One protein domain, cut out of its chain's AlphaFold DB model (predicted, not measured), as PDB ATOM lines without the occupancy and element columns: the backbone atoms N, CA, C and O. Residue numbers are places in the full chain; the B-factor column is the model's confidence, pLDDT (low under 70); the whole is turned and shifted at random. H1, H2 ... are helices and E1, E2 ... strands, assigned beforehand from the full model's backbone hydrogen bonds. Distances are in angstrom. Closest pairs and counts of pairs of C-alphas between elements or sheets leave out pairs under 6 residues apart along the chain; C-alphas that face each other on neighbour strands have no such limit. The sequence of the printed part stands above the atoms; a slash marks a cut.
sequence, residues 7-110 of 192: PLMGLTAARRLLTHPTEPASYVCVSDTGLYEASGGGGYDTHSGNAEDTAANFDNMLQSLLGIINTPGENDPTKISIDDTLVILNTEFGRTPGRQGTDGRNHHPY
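This is residues 7 to 110 of the 192 residues of a protein of Deltaproteobacteria bacterium (UniProt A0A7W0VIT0). With little regular structure, this is a loose rod mostly of loops, with helix H2 running along it and H1 beside residues 60 to 65 of H2. The short strand E1 also runs lengthwise, apart from both helices. The printed part has 104 residues, 33 of them in H1, H2 and E1, in that order: mostly helix. The radius of gyration of the C-alphas is 16.2 A, the spans 51 by 21 by 21 A.

Start at H2, residues 50 to 66; its residues 60 to 65 alone touch H1, residues 7 to 18, which uses residues 7 to 11 alone. The closest C-alphas, of Leu 8 and Ser 64, are 5.3 A apart. They run the same way at a shallow tilt of 30 degrees. E1, residues 86 to 89, pairs with no named strand. In H1 and H2 every O i to N i+4 pair is within hydrogen-bond range.

Find C-alpha 50 at (-8.872, -29.513, -56.338); H2 runs 23.5 A to C-alpha 66. H1, 16.3 A, begins at (-19.361, -43.910, -50.683); E1, 9.9 A, ends at (-19.051, -34.905, -41.228).

Both links, H1 to H2 and H2 to E1, are long. The printed part has no cut; no printed residue is under 70 in pLDDT.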
ATOM      1  N   PRO A   7     -18.681 -44.716 -51.698       91.00
ATOM      2  CA  PRO A   7     -19.361 -43.910 -50.683       91.00
ATOM      3  C   PRO A   7     -20.820 -44.336 -50.477       91.00
ATOM      4  O   PRO A   7     -21.246 -44.593 -49.349       91.00
ATOM      5  N   LEU A   8     -21.571 -44.526 -51.569       94.00
ATOM      6  CA  LEU A   8     -22.956 -44.997 -51.505       94.00
ATOM      7  C   LEU A   8     -23.064 -46.386 -50.869       94.00
ATOM      8  O   LEU A   8     -23.978 -46.639 -50.083       94.00
ATOM      9  N   MET A   9     -22.142 -47.298 -51.193       94.50
ATOM     10  CA  MET A   9     -22.112 -48.628 -50.584       94.50
ATOM     11  C   MET A   9     -21.883 -48.553 -49.069       94.50
ATOM     12  O   MET A   9     -22.624 -49.192 -48.319       94.50
ATOM     13  N   GLY A  10     -20.906 -47.755 -48.626       96.31
ATOM     14  CA  GLY A  10     -20.601 -47.548 -47.209       96.31
ATOM     15  C   GLY A  10     -21.777 -46.944 -46.445       96.31
ATOM     16  O   GLY A  10     -22.196 -47.485 -45.423       96.31
ATOM     17  N   LEU A  11     -22.386 -45.887 -46.989       97.12
ATOM     18  CA  LEU A  11     -23.565 -45.239 -46.407       97.12
ATOM     19  C   LEU A  11     -24.790 -46.166 -46.384       97.12
ATOM     20  O   LEU A  11     -25.522 -46.212 -45.398       97.12
ATOM     21  N   THR A  12     -24.989 -46.979 -47.423       96.69
ATOM     22  CA  THR A  12     -26.072 -47.975 -47.446       96.69
ATOM     23  C   THR A  12     -25.886 -49.040 -46.367       96.69
ATOM     24  O   THR A  12     -26.868 -49.448 -45.739       96.69
ATOM     25  N   ALA A  13     -24.652 -49.499 -46.146       97.44
ATOM     26  CA  ALA A  13     -24.337 -50.431 -45.069       97.44
ATOM     27  C   ALA A  13     -24.560 -49.781 -43.695       97.44
ATOM     28  O   ALA A  13     -25.218 -50.383 -42.848       97.44
ATOM     29  N   ALA A  14     -24.107 -48.537 -43.511       98.00
ATOM     30  CA  ALA A  14     -24.318 -47.780 -42.282       98.00
ATOM     31  C   ALA A  14     -25.803 -47.620 -41.951       98.00
ATOM     32  O   ALA A  14     -26.210 -47.971 -40.848       98.00
ATOM     33  N   ARG A  15     -26.628 -47.207 -42.924       98.06
ATOM     34  CA  ARG A  15     -28.089 -47.148 -42.771       98.06
ATOM     35  C   ARG A  15     -28.641 -48.471 -42.248       98.06
ATOM     36  O   ARG A  15     -29.335 -48.477 -41.247       98.06
ATOM     37  N   ARG A  16     -28.301 -49.596 -42.888       98.12
ATOM     38  CA  ARG A  16     -28.821 -50.917 -42.492       98.12
ATOM     39  C   ARG A  16     -28.416 -51.330 -41.080       98.12
ATOM     40  O   ARG A  16     -29.206 -51.994 -40.420       98.12
ATOM     41  N   LEU A  17     -27.204 -50.983 -40.649       98.38
ATOM     42  CA  LEU A  17     -26.727 -51.259 -39.293       98.38
ATOM     43  C   LEU A  17     -27.459 -50.390 -38.266       98.38
ATOM     44  O   LEU A  17     -27.929 -50.906 -37.258       98.38
ATOM     45  N   LEU A  18     -27.590 -49.090 -38.537       97.44
ATOM     46  CA  LEU A  18     -28.257 -48.139 -37.644       97.44
ATOM     47  C   LEU A  18     -29.766 -48.403 -37.537       97.44
ATOM     48  O   LEU A  18     -30.341 -48.237 -36.470       97.44
ATOM     49  N   THR A  19     -30.406 -48.855 -38.617       97.44
ATOM     50  CA  THR A  19     -31.850 -49.131 -38.666       97.44
ATOM     51  C   THR A  19     -32.169 -50.625 -38.573       97.44
ATOM     52  O   THR A  19     -33.204 -51.072 -39.076       97.44
ATOM     53  N   HIS A  20     -31.264 -51.444 -38.027       97.69
ATOM     54  CA  HIS A  20     -31.522 -52.874 -37.891       97.69
ATOM     55  C   HIS A  20     -32.728 -53.093 -36.954       97.69
ATOM     56  O   HIS A  20     -32.748 -52.534 -35.859       97.69
ATOM     57  N   PRO A  21     -33.739 -53.899 -37.336       95.75
ATOM     58  CA  PRO A  21     -35.037 -53.914 -36.653       95.75
ATOM     59  C   PRO A  21     -35.000 -54.468 -35.223       95.75
ATOM     60  O   PRO A  21     -35.915 -54.203 -34.449       95.75
ATOM     61  N   THR A  22     -33.980 -55.257 -34.874       96.81
ATOM     62  CA  THR A  22     -33.871 -55.905 -33.554       96.81
ATOM     63  C   THR A  22     -32.592 -55.559 -32.803       96.81
ATOM     64  O   THR A  22     -32.539 -55.716 -31.591       96.81
ATOM     65  N   GLU A  23     -31.558 -55.111 -33.514       96.81
ATOM     66  CA  GLU A  23     -30.205 -54.909 -32.975       96.81
ATOM     67  C   GLU A  23     -29.545 -53.709 -33.672       96.81
ATOM     68  O   GLU A  23     -28.562 -53.881 -34.396       96.81
ATOM     69  N   PRO A  24     -30.129 -52.502 -33.563       96.50
ATOM     70  CA  PRO A  24     -29.564 -51.319 -34.195       96.50
ATOM     71  C   PRO A  24     -28.187 -51.012 -33.601       96.50
ATOM     72  O   PRO A  24     -27.998 -51.012 -32.383       96.50
ATOM     73  N   ALA A  25     -27.213 -50.738 -34.465       96.81
ATOM     74  CA  ALA A  25     -25.908 -50.261 -34.031       96.81
ATOM     75  C   ALA A  25     -26.044 -48.863 -33.408       96.81
ATOM     76  O   ALA A  25     -26.700 -47.994 -33.972       96.81
ATOM     77  N   SER A  26     -25.366 -48.613 -32.287       92.88
ATOM     78  CA  SER A  26     -25.347 -47.279 -31.661       92.88
ATOM     79  C   SER A  26     -24.457 -46.275 -32.403       92.88
ATOM     80  O   SER A  26     -24.567 -45.073 -32.187       92.88
ATOM     81  N   TYR A  27     -23.538 -46.765 -33.239       95.00
ATOM     82  CA  TYR A  27     -22.573 -45.955 -33.976       95.00
ATOM     83  C   TYR A  27     -22.063 -46.696 -35.211       95.00
ATOM     84  O   TYR A  27     -21.784 -47.895 -35.159       95.00
ATOM     85  N   VAL A  28     -21.867 -45.958 -36.304       96.81
ATOM     86  CA  VAL A  28     -21.154 -46.438 -37.490       96.81
ATOM     87  C   VAL A  28     -20.223 -45.339 -37.991       96.81
ATOM     88  O   VAL A  28     -20.650 -44.215 -38.230       96.81
ATOM     89  N   CYS A  29     -18.952 -45.686 -38.199       95.62
ATOM     90  CA  CYS A  29     -18.000 -44.845 -38.917       95.62
ATOM     91  C   CYS A  29     -17.983 -45.249 -40.391       95.62
ATOM     92  O   CYS A  29     -17.753 -46.420 -40.703       95.62
ATOM     93  N   VAL A  30     -18.180 -44.292 -41.295       95.75
ATOM     94  CA  VAL A  30     -18.008 -44.506 -42.736       95.75
ATOM     95  C   VAL A  30     -16.776 -43.737 -43.187       95.75
ATOM     96  O   VAL A  30     -16.706 -42.525 -43.010       95.75
ATOM     97  N   SER A  31     -15.811 -44.445 -43.774       93.50
ATOM     98  CA  SER A  31     -14.671 -43.816 -44.442       93.50
ATOM     99  C   SER A  31     -15.025 -43.570 -45.906       93.50
ATOM    100  O   SER A  31     -15.180 -44.518 -46.678       93.50
ATOM    101  N   ASP A  32     -15.198 -42.302 -46.271       92.62
ATOM    102  CA  ASP A  32     -15.416 -41.888 -47.652       92.62
ATOM    103  C   ASP A  32     -14.071 -41.705 -48.366       92.62
ATOM    104  O   ASP A  32     -13.303 -40.788 -48.076       92.62
ATOM    105  N   THR A  33     -13.795 -42.586 -49.322       89.62
ATOM    106  CA  THR A  33     -12.572 -42.567 -50.131       89.62
ATOM    107  C   THR A  33     -12.716 -41.776 -51.435       89.62
ATOM    108  O   THR A  33     -11.772 -41.743 -52.223       89.62
ATOM    109  N   GLY A  34     -13.875 -41.160 -51.682       90.62
ATOM    110  CA  GLY A  34     -14.257 -40.522 -52.940       90.62
ATOM    111  C   GLY A  34     -14.765 -41.502 -54.004       90.62
ATOM    112  O   GLY A  34     -14.664 -42.727 -53.884       90.62
ATOM    113  N   LEU A  35     -15.330 -40.943 -55.076       90.62
ATOM    114  CA  LEU A  35     -15.758 -41.655 -56.283       90.62
ATOM    115  C   LEU A  35     -14.581 -42.159 -57.121       90.62
ATOM    116  O   LEU A  35     -14.686 -43.182 -57.803       90.62
ATOM    117  N   TYR A  36     -13.491 -41.403 -57.110       87.06
ATOM    118  CA  TYR A  36     -12.266 -41.665 -57.845       87.06
ATOM    119  C   TYR A  36     -11.076 -41.125 -57.058       87.06
ATOM    120  O   TYR A  36     -11.214 -40.202 -56.257       87.06
ATOM    121  N   GLU A  37      -9.912 -41.724 -57.288       91.19
ATOM    122  CA  GLU A  37      -8.657 -41.245 -56.719       91.19
ATOM    123  C   GLU A  37      -8.333 -39.860 -57.288       91.19
ATOM    124  O   GLU A  37      -8.354 -39.665 -58.506       91.19
ATOM    125  N   ALA A  38      -8.034 -38.906 -56.406       93.38
ATOM    126  CA  ALA A  38      -7.446 -37.637 -56.796       93.38
ATOM    127  C   ALA A  38      -5.918 -37.773 -56.898       93.38
ATOM    128  O   ALA A  38      -5.324 -38.800 -56.570       93.38
ATOM    129  N   SER A  39      -5.264 -36.705 -57.344       94.25
ATOM    130  CA  SER A  39      -3.811 -36.654 -57.604       94.25
ATOM    131  C   SER A  39      -2.860 -37.115 -56.479       94.25
ATOM    132  O   SER A  39      -1.718 -37.454 -56.777       94.25
ATOM    133  N   GLY A  40      -3.282 -37.122 -55.213       91.44
ATOM    134  CA  GLY A  40      -2.507 -37.616 -54.066       91.44
ATOM    135  C   GLY A  40      -2.782 -39.075 -53.682       91.44
ATOM    136  O   GLY A  40      -2.171 -39.588 -52.752       91.44
ATOM    137  N   GLY A  41      -3.676 -39.765 -54.398       89.12
ATOM    138  CA  GLY A  41      -3.975 -41.191 -54.208       89.12
ATOM    139  C   GLY A  41      -5.228 -41.492 -53.377       89.12
ATOM    140  O   GLY A  41      -5.682 -42.629 -53.366       89.12
ATOM    141  N   GLY A  42      -5.834 -40.495 -52.728       87.56
ATOM    142  CA  GLY A  42      -7.174 -40.587 -52.128       87.56
ATOM    143  C   GLY A  42      -8.156 -39.634 -52.811       87.56
ATOM    144  O   GLY A  42      -7.725 -38.693 -53.468       87.56
ATOM    145  N   GLY A  43      -9.471 -39.814 -52.649       91.94
ATOM    146  CA  GLY A  43     -10.467 -38.954 -53.314       91.94
ATOM    147  C   GLY A  43     -10.471 -37.486 -52.871       91.94
ATOM    148  O   GLY A  43     -10.902 -36.607 -53.612       91.94
ATOM    149  N   TYR A  44      -9.939 -37.192 -51.686       93.19
ATOM    150  CA  TYR A  44      -9.823 -35.826 -51.163       93.19
ATOM    151  C   TYR A  44      -8.370 -35.335 -51.078       93.19
ATOM    152  O   TYR A  44      -8.112 -34.243 -50.561       93.19
ATOM    153  N   ASP A  45      -7.411 -36.116 -51.592       94.12
ATOM    154  CA  ASP A  45      -6.008 -35.715 -51.630       94.12
ATOM    155  C   ASP A  45      -5.654 -35.024 -52.954       94.12
ATOM    156  O   ASP A  45      -5.202 -35.625 -53.924       94.12
ATOM    157  N   THR A  46      -5.940 -33.729 -53.016       94.69
ATOM    158  CA  THR A  46      -6.010 -32.946 -54.255       94.69
ATOM    159  C   THR A  46      -4.816 -32.000 -54.444       94.69
ATOM    160  O   THR A  46      -4.887 -30.795 -54.180       94.69
ATOM    161  N   HIS A  47      -3.690 -32.527 -54.921       96.25
ATOM    162  CA  HIS A  47      -2.498 -31.766 -55.331       96.25
ATOM    163  C   HIS A  47      -2.580 -31.146 -56.745       96.25
ATOM    164  O   HIS A  47      -1.761 -30.291 -57.084       96.25
ATOM    165  N   SER A  48      -3.601 -31.501 -57.526       96.50
ATOM    166  CA  SER A  48      -4.103 -30.831 -58.738       96.50
ATOM    167  C   SER A  48      -5.631 -30.958 -58.789       96.50
ATOM    168  O   SER A  48      -6.188 -31.743 -58.023       96.50
ATOM    169  N   GLY A  49      -6.313 -30.194 -59.645       95.75
ATOM    170  CA  GLY A  49      -7.749 -30.365 -59.914       95.75
ATOM    171  C   GLY A  49      -8.669 -30.159 -58.705       95.75
ATOM    172  O   GLY A  49      -9.805 -30.622 -58.709       95.75
ATOM    173  N   ASN A  50      -8.214 -29.467 -57.648       95.75
ATOM    174  CA  ASN A  50      -8.872 -29.513 -56.338       95.75
ATOM    175  C   ASN A  50     -10.356 -29.152 -56.385       95.75
ATOM    176  O   ASN A  50     -11.157 -29.799 -55.720       95.75
ATOM    177  N   ALA A  51     -10.718 -28.086 -57.100       94.50
ATOM    178  CA  ALA A  51     -12.104 -27.633 -57.150       94.50
ATOM    179  C   ALA A  51     -13.026 -28.670 -57.810       94.50
ATOM    180  O   ALA A  51     -14.128 -28.884 -57.322       94.50
ATOM    181  N   GLU A  52     -12.565 -29.321 -58.877       94.94
ATOM    182  CA  GLU A  52     -13.323 -30.343 -59.599       94.94
ATOM    183  C   GLU A  52     -13.468 -31.617 -58.759       94.94
ATOM    184  O   GLU A  52     -14.588 -32.052 -58.489       94.94
ATOM    185  N   ASP A  53     -12.348 -32.151 -58.265       95.06
ATOM    186  CA  ASP A  53     -12.315 -33.394 -57.489       95.06
ATOM    187  C   ASP A  53     -13.141 -33.283 -56.202       95.06
ATOM    188  O   ASP A  53     -13.980 -34.137 -55.908       95.06
ATOM    189  N   THR A  54     -12.944 -32.203 -55.435       92.94
ATOM    190  CA  THR A  54     -13.688 -32.013 -54.181       92.94
ATOM    191  C   THR A  54     -15.173 -31.769 -54.422       92.94
ATOM    192  O   THR A  54     -15.980 -32.307 -53.670       92.94
ATOM    193  N   ALA A  55     -15.554 -31.016 -55.462       93.81
ATOM    194  CA  ALA A  55     -16.962 -30.765 -55.763       93.81
ATOM    195  C   ALA A  55     -17.695 -32.055 -56.141       93.81
ATOM    196  O   ALA A  55     -18.751 -32.333 -55.580       93.81
ATOM    197  N   ALA A  56     -17.126 -32.866 -57.033       93.75
ATOM    198  CA  ALA A  56     -17.746 -34.114 -57.463       93.75
ATOM    199  C   ALA A  56     -17.842 -35.149 -56.330       93.75
ATOM    200  O   ALA A  56     -18.882 -35.791 -56.165       93.75
ATOM    201  N   ASN A  57     -16.782 -35.300 -55.528       93.75
ATOM    202  CA  ASN A  57     -16.784 -36.237 -54.404       93.75
ATOM    203  C   ASN A  57     -17.760 -35.800 -53.306       93.75
ATOM    204  O   ASN A  57     -18.558 -36.614 -52.841       93.75
ATOM    205  N   PHE A  58     -17.767 -34.512 -52.950       91.88
ATOM    206  CA  PHE A  58     -18.665 -33.998 -51.920       91.88
ATOM    207  C   PHE A  58     -20.130 -34.019 -52.369       91.88
ATOM    208  O   PHE A  58     -20.992 -34.420 -51.591       91.88
ATOM    209  N   ASP A  59     -20.418 -33.666 -53.625       94.56
ATOM    210  CA  ASP A  59     -21.763 -33.776 -54.201       94.56
ATOM    211  C   ASP A  59     -22.261 -35.229 -54.172       94.56
ATOM    212  O   ASP A  59     -23.366 -35.501 -53.702       94.56
ATOM    213  N   ASN A  60     -21.418 -36.195 -54.555       94.38
ATOM    214  CA  ASN A  60     -21.787 -37.607 -54.477       94.38
ATOM    215  C   ASN A  60     -22.041 -38.088 -53.045       94.38
ATOM    216  O   ASN A  60     -23.032 -38.786 -52.807       94.38
ATOM    217  N   MET A  61     -21.152 -37.742 -52.113       94.12
ATOM    218  CA  MET A  61     -21.281 -38.122 -50.709       94.12
ATOM    219  C   MET A  61     -22.562 -37.536 -50.114       94.12
ATOM    220  O   MET A  61     -23.359 -38.279 -49.539       94.12
ATOM    221  N   LEU A  62     -22.818 -36.242 -50.328       95.19
ATOM    222  CA  LEU A  62     -24.009 -35.570 -49.817       95.19
ATOM    223  C   LEU A  62     -25.296 -36.125 -50.426       95.19
ATOM    224  O   LEU A  62     -26.234 -36.398 -49.683       95.19
ATOM    225  N   GLN A  63     -25.357 -36.345 -51.742       95.56
ATOM    226  CA  GLN A  63     -26.535 -36.959 -52.365       95.56
ATOM    227  C   GLN A  63     -26.781 -38.379 -51.838       95.56
ATOM    228  O   GLN A  63     -27.921 -38.750 -51.559       95.56
ATOM    229  N   SER A  64     -25.715 -39.161 -51.649       95.69
ATOM    230  CA  SER A  64     -25.807 -40.514 -51.089       95.69
ATOM    231  C   SER A  64     -26.297 -40.498 -49.639       95.69
ATOM    232  O   SER A  64     -27.125 -41.326 -49.263       95.69
ATOM    233  N   LEU A  65     -25.823 -39.540 -48.838       96.62
ATOM    234  CA  LEU A  65     -26.243 -39.344 -47.453       96.62
ATOM    235  C   LEU A  65     -27.710 -38.905 -47.373       96.62
ATOM    236  O   LEU A  65     -28.489 -39.487 -46.623       96.62
ATOM    237  N   LEU A  66     -28.115 -37.927 -48.186       96.25
ATOM    238  CA  LEU A  66     -29.506 -37.473 -48.257       96.25
ATOM    239  C   LEU A  66     -30.455 -38.603 -48.675       96.25
ATOM    240  O   LEU A  66     -31.567 -38.682 -48.167       96.25
ATOM    241  N   GLY A  67     -30.012 -39.518 -49.542       96.25
ATOM    242  CA  GLY A  67     -30.810 -40.671 -49.967       96.25
ATOM    243  C   GLY A  67     -31.126 -41.688 -48.861       96.25
ATOM    244  O   GLY A  67     -32.061 -42.476 -49.016       96.25
ATOM    245  N   ILE A  68     -30.373 -41.688 -47.753       97.06
ATOM    246  CA  ILE A  68     -30.568 -42.618 -46.627       97.06
ATOM    247  C   ILE A  68     -31.198 -41.973 -45.386       97.06
ATOM    248  O   ILE A  68     -31.479 -42.687 -44.423       97.06
ATOM    249  N   ILE A  69     -31.410 -40.656 -45.402       97.88
ATOM    250  CA  ILE A  69     -32.035 -39.896 -44.315       97.88
ATOM    251  C   ILE A  69     -33.516 -39.675 -44.646       97.88
ATOM    252  O   ILE A  69     -33.880 -39.452 -45.802       97.88
ATOM    253  N   ASN A  70     -34.374 -39.748 -43.631       97.94
ATOM    254  CA  ASN A  70     -35.777 -39.365 -43.742       97.94
ATOM    255  C   ASN A  70     -35.892 -37.870 -44.062       97.94
ATOM    256  O   ASN A  70     -35.341 -37.012 -43.370       97.94
ATOM    257  N   THR A  71     -36.632 -37.551 -45.117       95.69
ATOM    258  CA  THR A  71     -36.999 -36.166 -45.425       95.69
ATOM    259  C   THR A  71     -38.000 -35.624 -44.391       95.69
ATOM    260  O   THR A  71     -38.638 -36.406 -43.686       95.69
ATOM    261  N   PRO A  72     -38.172 -34.294 -44.252       92.31
ATOM    262  CA  PRO A  72     -39.119 -33.742 -43.284       92.31
ATOM    263  C   PRO A  72     -40.540 -34.308 -43.457       92.31
ATOM    264  O   PRO A  72     -41.153 -34.151 -44.511       92.31
ATOM    265  N   GLY A  73     -41.067 -34.948 -42.407       93.31
ATOM    266  CA  GLY A  73     -42.387 -35.595 -42.401       93.31
ATOM    267  C   GLY A  73     -42.398 -37.061 -42.861       93.31
ATOM    268  O   GLY A  73     -43.432 -37.721 -42.758       93.31
ATOM    269  N   GLU A  74     -41.269 -37.585 -43.336       96.75
ATOM    270  CA  GLU A  74     -41.085 -39.001 -43.648       96.75
ATOM    271  C   GLU A  74     -40.776 -39.796 -42.373       96.75
ATOM    272  O   GLU A  74     -39.999 -39.362 -41.530       96.75
ATOM    273  N   ASN A  75     -41.379 -40.978 -42.244       95.62
ATOM    274  CA  ASN A  75     -41.193 -41.875 -41.101       95.62
ATOM    275  C   ASN A  75     -40.873 -43.301 -41.580       95.62
ATOM    276  O   ASN A  75     -41.483 -44.265 -41.117       95.62
ATOM    277  N   ASP A  76     -39.980 -43.445 -42.566       97.31
ATOM    278  CA  ASP A  76     -39.523 -44.760 -43.019       97.31
ATOM    279  C   ASP A  76     -38.562 -45.338 -41.962       97.31
ATOM    280  O   ASP A  76     -37.472 -44.788 -41.767       97.31
ATOM    281  N   PRO A  77     -38.920 -46.442 -41.277       96.25
ATOM    282  CA  PRO A  77     -38.079 -47.034 -40.238       96.25
ATOM    283  C   PRO A  77     -36.799 -47.668 -40.796       96.25
ATOM    284  O   PRO A  77     -35.934 -48.082 -40.034       96.25
ATOM    285  N   THR A  78     -36.666 -47.778 -42.120       97.00
ATOM    286  CA  THR A  78     -35.451 -48.254 -42.782       97.00
ATOM    287  C   THR A  78     -34.488 -47.121 -43.136       97.00
ATOM    288  O   THR A  78     -33.408 -47.388 -43.666       97.00
ATOM    289  N   LYS A  79     -34.844 -45.862 -42.872       97.88
ATOM    290  CA  LYS A  79     -33.990 -44.687 -43.077       97.88
ATOM    291  C   LYS A  79     -33.608 -44.049 -41.747       97.88
ATOM    292  O   LYS A  79     -34.242 -44.266 -40.721       97.88
ATOM    293  N   ILE A  80     -32.545 -43.254 -41.785       97.50
ATOM    294  CA  ILE A  80     -32.031 -42.545 -40.615       97.50
ATOM    295  C   ILE A  80     -32.960 -41.371 -40.292       97.50
ATOM    296  O   ILE A  80     -33.231 -40.544 -41.165       97.50
ATOM    297  N   SER A  81     -33.416 -41.269 -39.043       96.12
ATOM    298  CA  SER A  81     -34.056 -40.057 -38.529       96.12
ATOM    299  C   SER A  81     -32.991 -39.100 -38.001       96.12
ATOM    300  O   SER A  81     -32.156 -39.474 -37.185       96.12
ATOM    301  N   ILE A  82     -32.994 -37.852 -38.465       94.12
ATOM    302  CA  ILE A  82     -32.026 -36.847 -38.002       94.12
ATOM    303  C   ILE A  82     -32.438 -36.225 -36.653       94.12
ATOM    304  O   ILE A  82     -31.649 -35.500 -36.054       94.12
ATOM    305  N   ASP A  83     -33.649 -36.518 -36.167       91.56
ATOM    306  CA  ASP A  83     -34.160 -36.023 -34.881       91.56
ATOM    307  C   ASP A  83     -33.498 -36.724 -33.683       91.56
ATOM    308  O   ASP A  83     -33.343 -36.126 -32.619       91.56
ATOM    309  N   ASP A  84     -33.082 -37.981 -33.848       91.50
ATOM    310  CA  ASP A  84     -32.422 -38.783 -32.811       91.50
ATOM    311  C   ASP A  84     -30.998 -39.220 -33.189       91.50
ATOM    312  O   ASP A  84     -30.213 -39.579 -32.311       91.50
ATOM    313  N   THR A  85     -30.621 -39.117 -34.465       95.31
ATOM    314  CA  THR A  85     -29.281 -39.465 -34.942       95.31
ATOM    315  C   THR A  85     -28.423 -38.219 -35.134       95.31
ATOM    316  O   THR A  85     -28.784 -37.304 -35.870       95.31
ATOM    317  N   LEU A  86     -27.236 -38.207 -34.522       95.31
ATOM    318  CA  LEU A  86     -26.206 -37.207 -34.798       95.31
ATOM    319  C   LEU A  86     -25.317 -37.675 -35.958       95.31
ATOM    320  O   LEU A  86     -24.619 -38.683 -35.850       95.31
ATOM    321  N   VAL A  87     -25.284 -36.905 -37.043       96.19
ATOM    322  CA  VAL A  87     -24.342 -37.085 -38.153       96.19
ATOM    323  C   VAL A  87     -23.177 -36.115 -37.984       96.19
ATOM    324  O   VAL A  87     -23.374 -34.903 -37.882       96.19
ATOM    325  N   ILE A  88     -21.954 -36.647 -37.982       95.69
ATOM    326  CA  ILE A  88     -20.722 -35.856 -37.921       95.69
ATOM    327  C   ILE A  88     -19.969 -36.029 -39.240       95.69
ATOM    328  O   ILE A  88     -19.448 -37.107 -39.527       95.69
ATOM    329  N   LEU A  89     -19.888 -34.961 -40.033       95.50
ATOM    330  CA  LEU A  89     -19.051 -34.905 -41.228       95.50
ATOM    331  C   LEU A  89     -17.683 -34.365 -40.829       95.50
ATOM    332  O   LEU A  89     -17.551 -33.186 -40.492       95.50
ATOM    333  N   ASN A  90     -16.676 -35.232 -40.851       92.75
ATOM    334  CA  ASN A  90     -15.326 -34.901 -40.424       92.75
ATOM    335  C   ASN A  90     -14.295 -35.272 -41.492       92.75
ATOM    336  O   ASN A  90     -14.475 -36.246 -42.220       92.75
ATOM    337  N   THR A  91     -13.198 -34.521 -41.543       89.50
ATOM    338  CA  THR A  91     -12.040 -34.820 -42.393       89.50
ATOM    339  C   THR A  91     -10.814 -35.109 -41.528       89.50
ATOM    340  O   THR A  91     -10.754 -34.724 -40.358       89.50
ATOM    341  N   GLU A  92      -9.828 -35.808 -42.091       84.62
ATOM    342  CA  GLU A  92      -8.544 -36.047 -41.418       84.62
ATOM    343  C   GLU A  92      -7.734 -34.745 -41.277       84.62
ATOM    344  O   GLU A  92      -7.128 -34.482 -40.240       84.62
ATOM    345  N   PHE A  93      -7.781 -33.902 -42.311       87.00
ATOM    346  CA  PHE A  93      -7.142 -32.590 -42.378       87.00
ATOM    347  C   PHE A  93      -7.894 -31.667 -43.349       87.00
ATOM    348  O   PHE A  93      -8.778 -32.097 -44.096       87.00
ATOM    349  N   GLY A  94      -7.548 -30.378 -43.342       91.00
ATOM    350  CA  GLY A  94      -7.992 -29.412 -44.346       91.00
ATOM    351  C   GLY A  94      -7.118 -29.390 -45.595       91.00
ATOM    352  O   GLY A  94      -6.078 -30.045 -45.674       91.00
ATOM    353  N   ARG A  95      -7.511 -28.554 -46.558       92.75
ATOM    354  CA  ARG A  95      -6.680 -28.169 -47.705       92.75
ATOM    355  C   ARG A  95      -6.222 -26.724 -47.552       92.75
ATOM    356  O   ARG A  95      -6.980 -25.881 -47.072       92.75
ATOM    357  N   THR A  96      -4.988 -26.420 -47.954       93.75
ATOM    358  CA  THR A  96      -4.418 -25.073 -47.792       93.75
ATOM    359  C   THR A  96      -5.274 -24.005 -48.482       93.75
ATOM    360  O   THR A  96      -5.778 -24.242 -49.581       93.75
ATOM    361  N   PRO A  97      -5.379 -22.774 -47.947       90.62
ATOM    362  CA  PRO A  97      -5.960 -21.657 -48.696       90.62
ATOM    363  C   PRO A  97      -5.085 -21.224 -49.880       90.62
ATOM    364  O   PRO A  97      -5.591 -20.658 -50.848       90.62
ATOM    365  N   GLY A  98      -3.782 -21.500 -49.807       90.56
ATOM    366  CA  GLY A  98      -2.840 -21.302 -50.901       90.56
ATOM    367  C   GLY A  98      -2.959 -22.384 -51.972       90.56
ATOM    368  O   GLY A  98      -3.295 -23.534 -51.682       90.56
ATOM    369  N   ARG A  99      -2.659 -21.997 -53.210       93.94
ATOM    370  CA  ARG A  99      -2.567 -22.901 -54.356       93.94
ATOM    371  C   ARG A  99      -1.271 -23.717 -54.301       93.94
ATOM    372  O   ARG A  99      -0.205 -23.150 -54.077       93.94
ATOM    373  N   GLN A 100      -1.367 -25.010 -54.598       95.12
ATOM    374  CA  GLN A 100      -0.238 -25.871 -54.948       95.12
ATOM    375  C   GLN A 100      -0.257 -26.128 -56.458       95.12
ATOM    376  O   GLN A 100      -1.282 -26.518 -57.011       95.12
ATOM    377  N   GLY A 101       0.865 -25.882 -57.136       93.56
ATOM    378  CA  GLY A 101       0.936 -26.009 -58.592       93.56
ATOM    379  C   GLY A 101      -0.046 -25.071 -59.311       93.56
ATOM    380  O   GLY A 101      -0.074 -23.866 -59.035       93.56
ATOM    381  N   THR A 102      -0.833 -25.632 -60.233       93.44
ATOM    382  CA  THR A 102      -1.746 -24.892 -61.128       93.44
ATOM    383  C   THR A 102      -3.131 -24.659 -60.528       93.44
ATOM    384  O   THR A 102      -3.682 -23.567 -60.662       93.44
ATOM    385  N   ASP A 103      -3.691 -25.654 -59.849       96.56
ATOM    386  CA  ASP A 103      -5.067 -25.631 -59.335       96.56
ATOM    387  C   ASP A 103      -5.295 -26.589 -58.143       96.56
ATOM    388  O   ASP A 103      -6.420 -26.736 -57.661       96.56
ATOM    389  N   GLY A 104      -4.231 -27.210 -57.628       97.19
ATOM    390  CA  GLY A 104      -4.269 -28.058 -56.442       97.19
ATOM    391  C   GLY A 104      -4.122 -27.285 -55.137       97.19
ATOM    392  O   GLY A 104      -3.945 -26.062 -55.124       97.19
ATOM    393  N   ARG A 105      -4.155 -28.016 -54.023       95.94
ATOM    394  CA  ARG A 105      -3.933 -27.540 -52.644       95.94
ATOM    395  C   ARG A 105      -3.008 -28.513 -51.913       95.94
ATOM    396  O   ARG A 105      -2.868 -29.632 -52.378       95.94
ATOM    397  N   ASN A 106      -2.414 -28.127 -50.785       95.31
ATOM    398  CA  ASN A 106      -1.623 -29.034 -49.936       95.31
ATOM    399  C   ASN A 106      -2.412 -29.436 -48.672       95.31
ATOM    400  O   ASN A 106      -3.478 -28.868 -48.411       95.31
ATOM    401  N   HIS A 107      -1.900 -30.385 -47.883       94.88
ATOM    402  CA  HIS A 107      -2.452 -30.741 -46.567       94.88
ATOM    403  C   HIS A 107      -2.400 -29.550 -45.609       94.88
ATOM    404  O   HIS A 107      -1.421 -28.801 -45.582       94.88
ATOM    405  N   HIS A 108      -3.457 -29.362 -44.816       94.88
ATOM    406  CA  HIS A 108      -3.580 -28.211 -43.923       94.88
ATOM    407  C   HIS A 108      -4.269 -28.570 -42.598       94.88
ATOM    408  O   HIS A 108      -5.484 -28.414 -42.461       94.88
ATOM    409  N   PRO A 109      -3.509 -29.030 -41.587       93.19
ATOM    410  CA  PRO A 109      -4.063 -29.384 -40.278       93.19
ATOM    411  C   PRO A 109      -4.392 -28.157 -39.409       93.19
ATOM    412  O   PRO A 109      -4.978 -28.295 -38.342       93.19
ATOM    413  N   TYR A 110      -4.020 -26.946 -39.842       93.44
ATOM    414  CA  TYR A 110      -4.111 -25.733 -39.022       93.44
ATOM    415  C   TYR A 110      -5.489 -25.057 -39.017       93.44
ATOM    416  O   TYR A 110      -5.713 -24.125 -38.244       93.44
TER     417      TYR A 110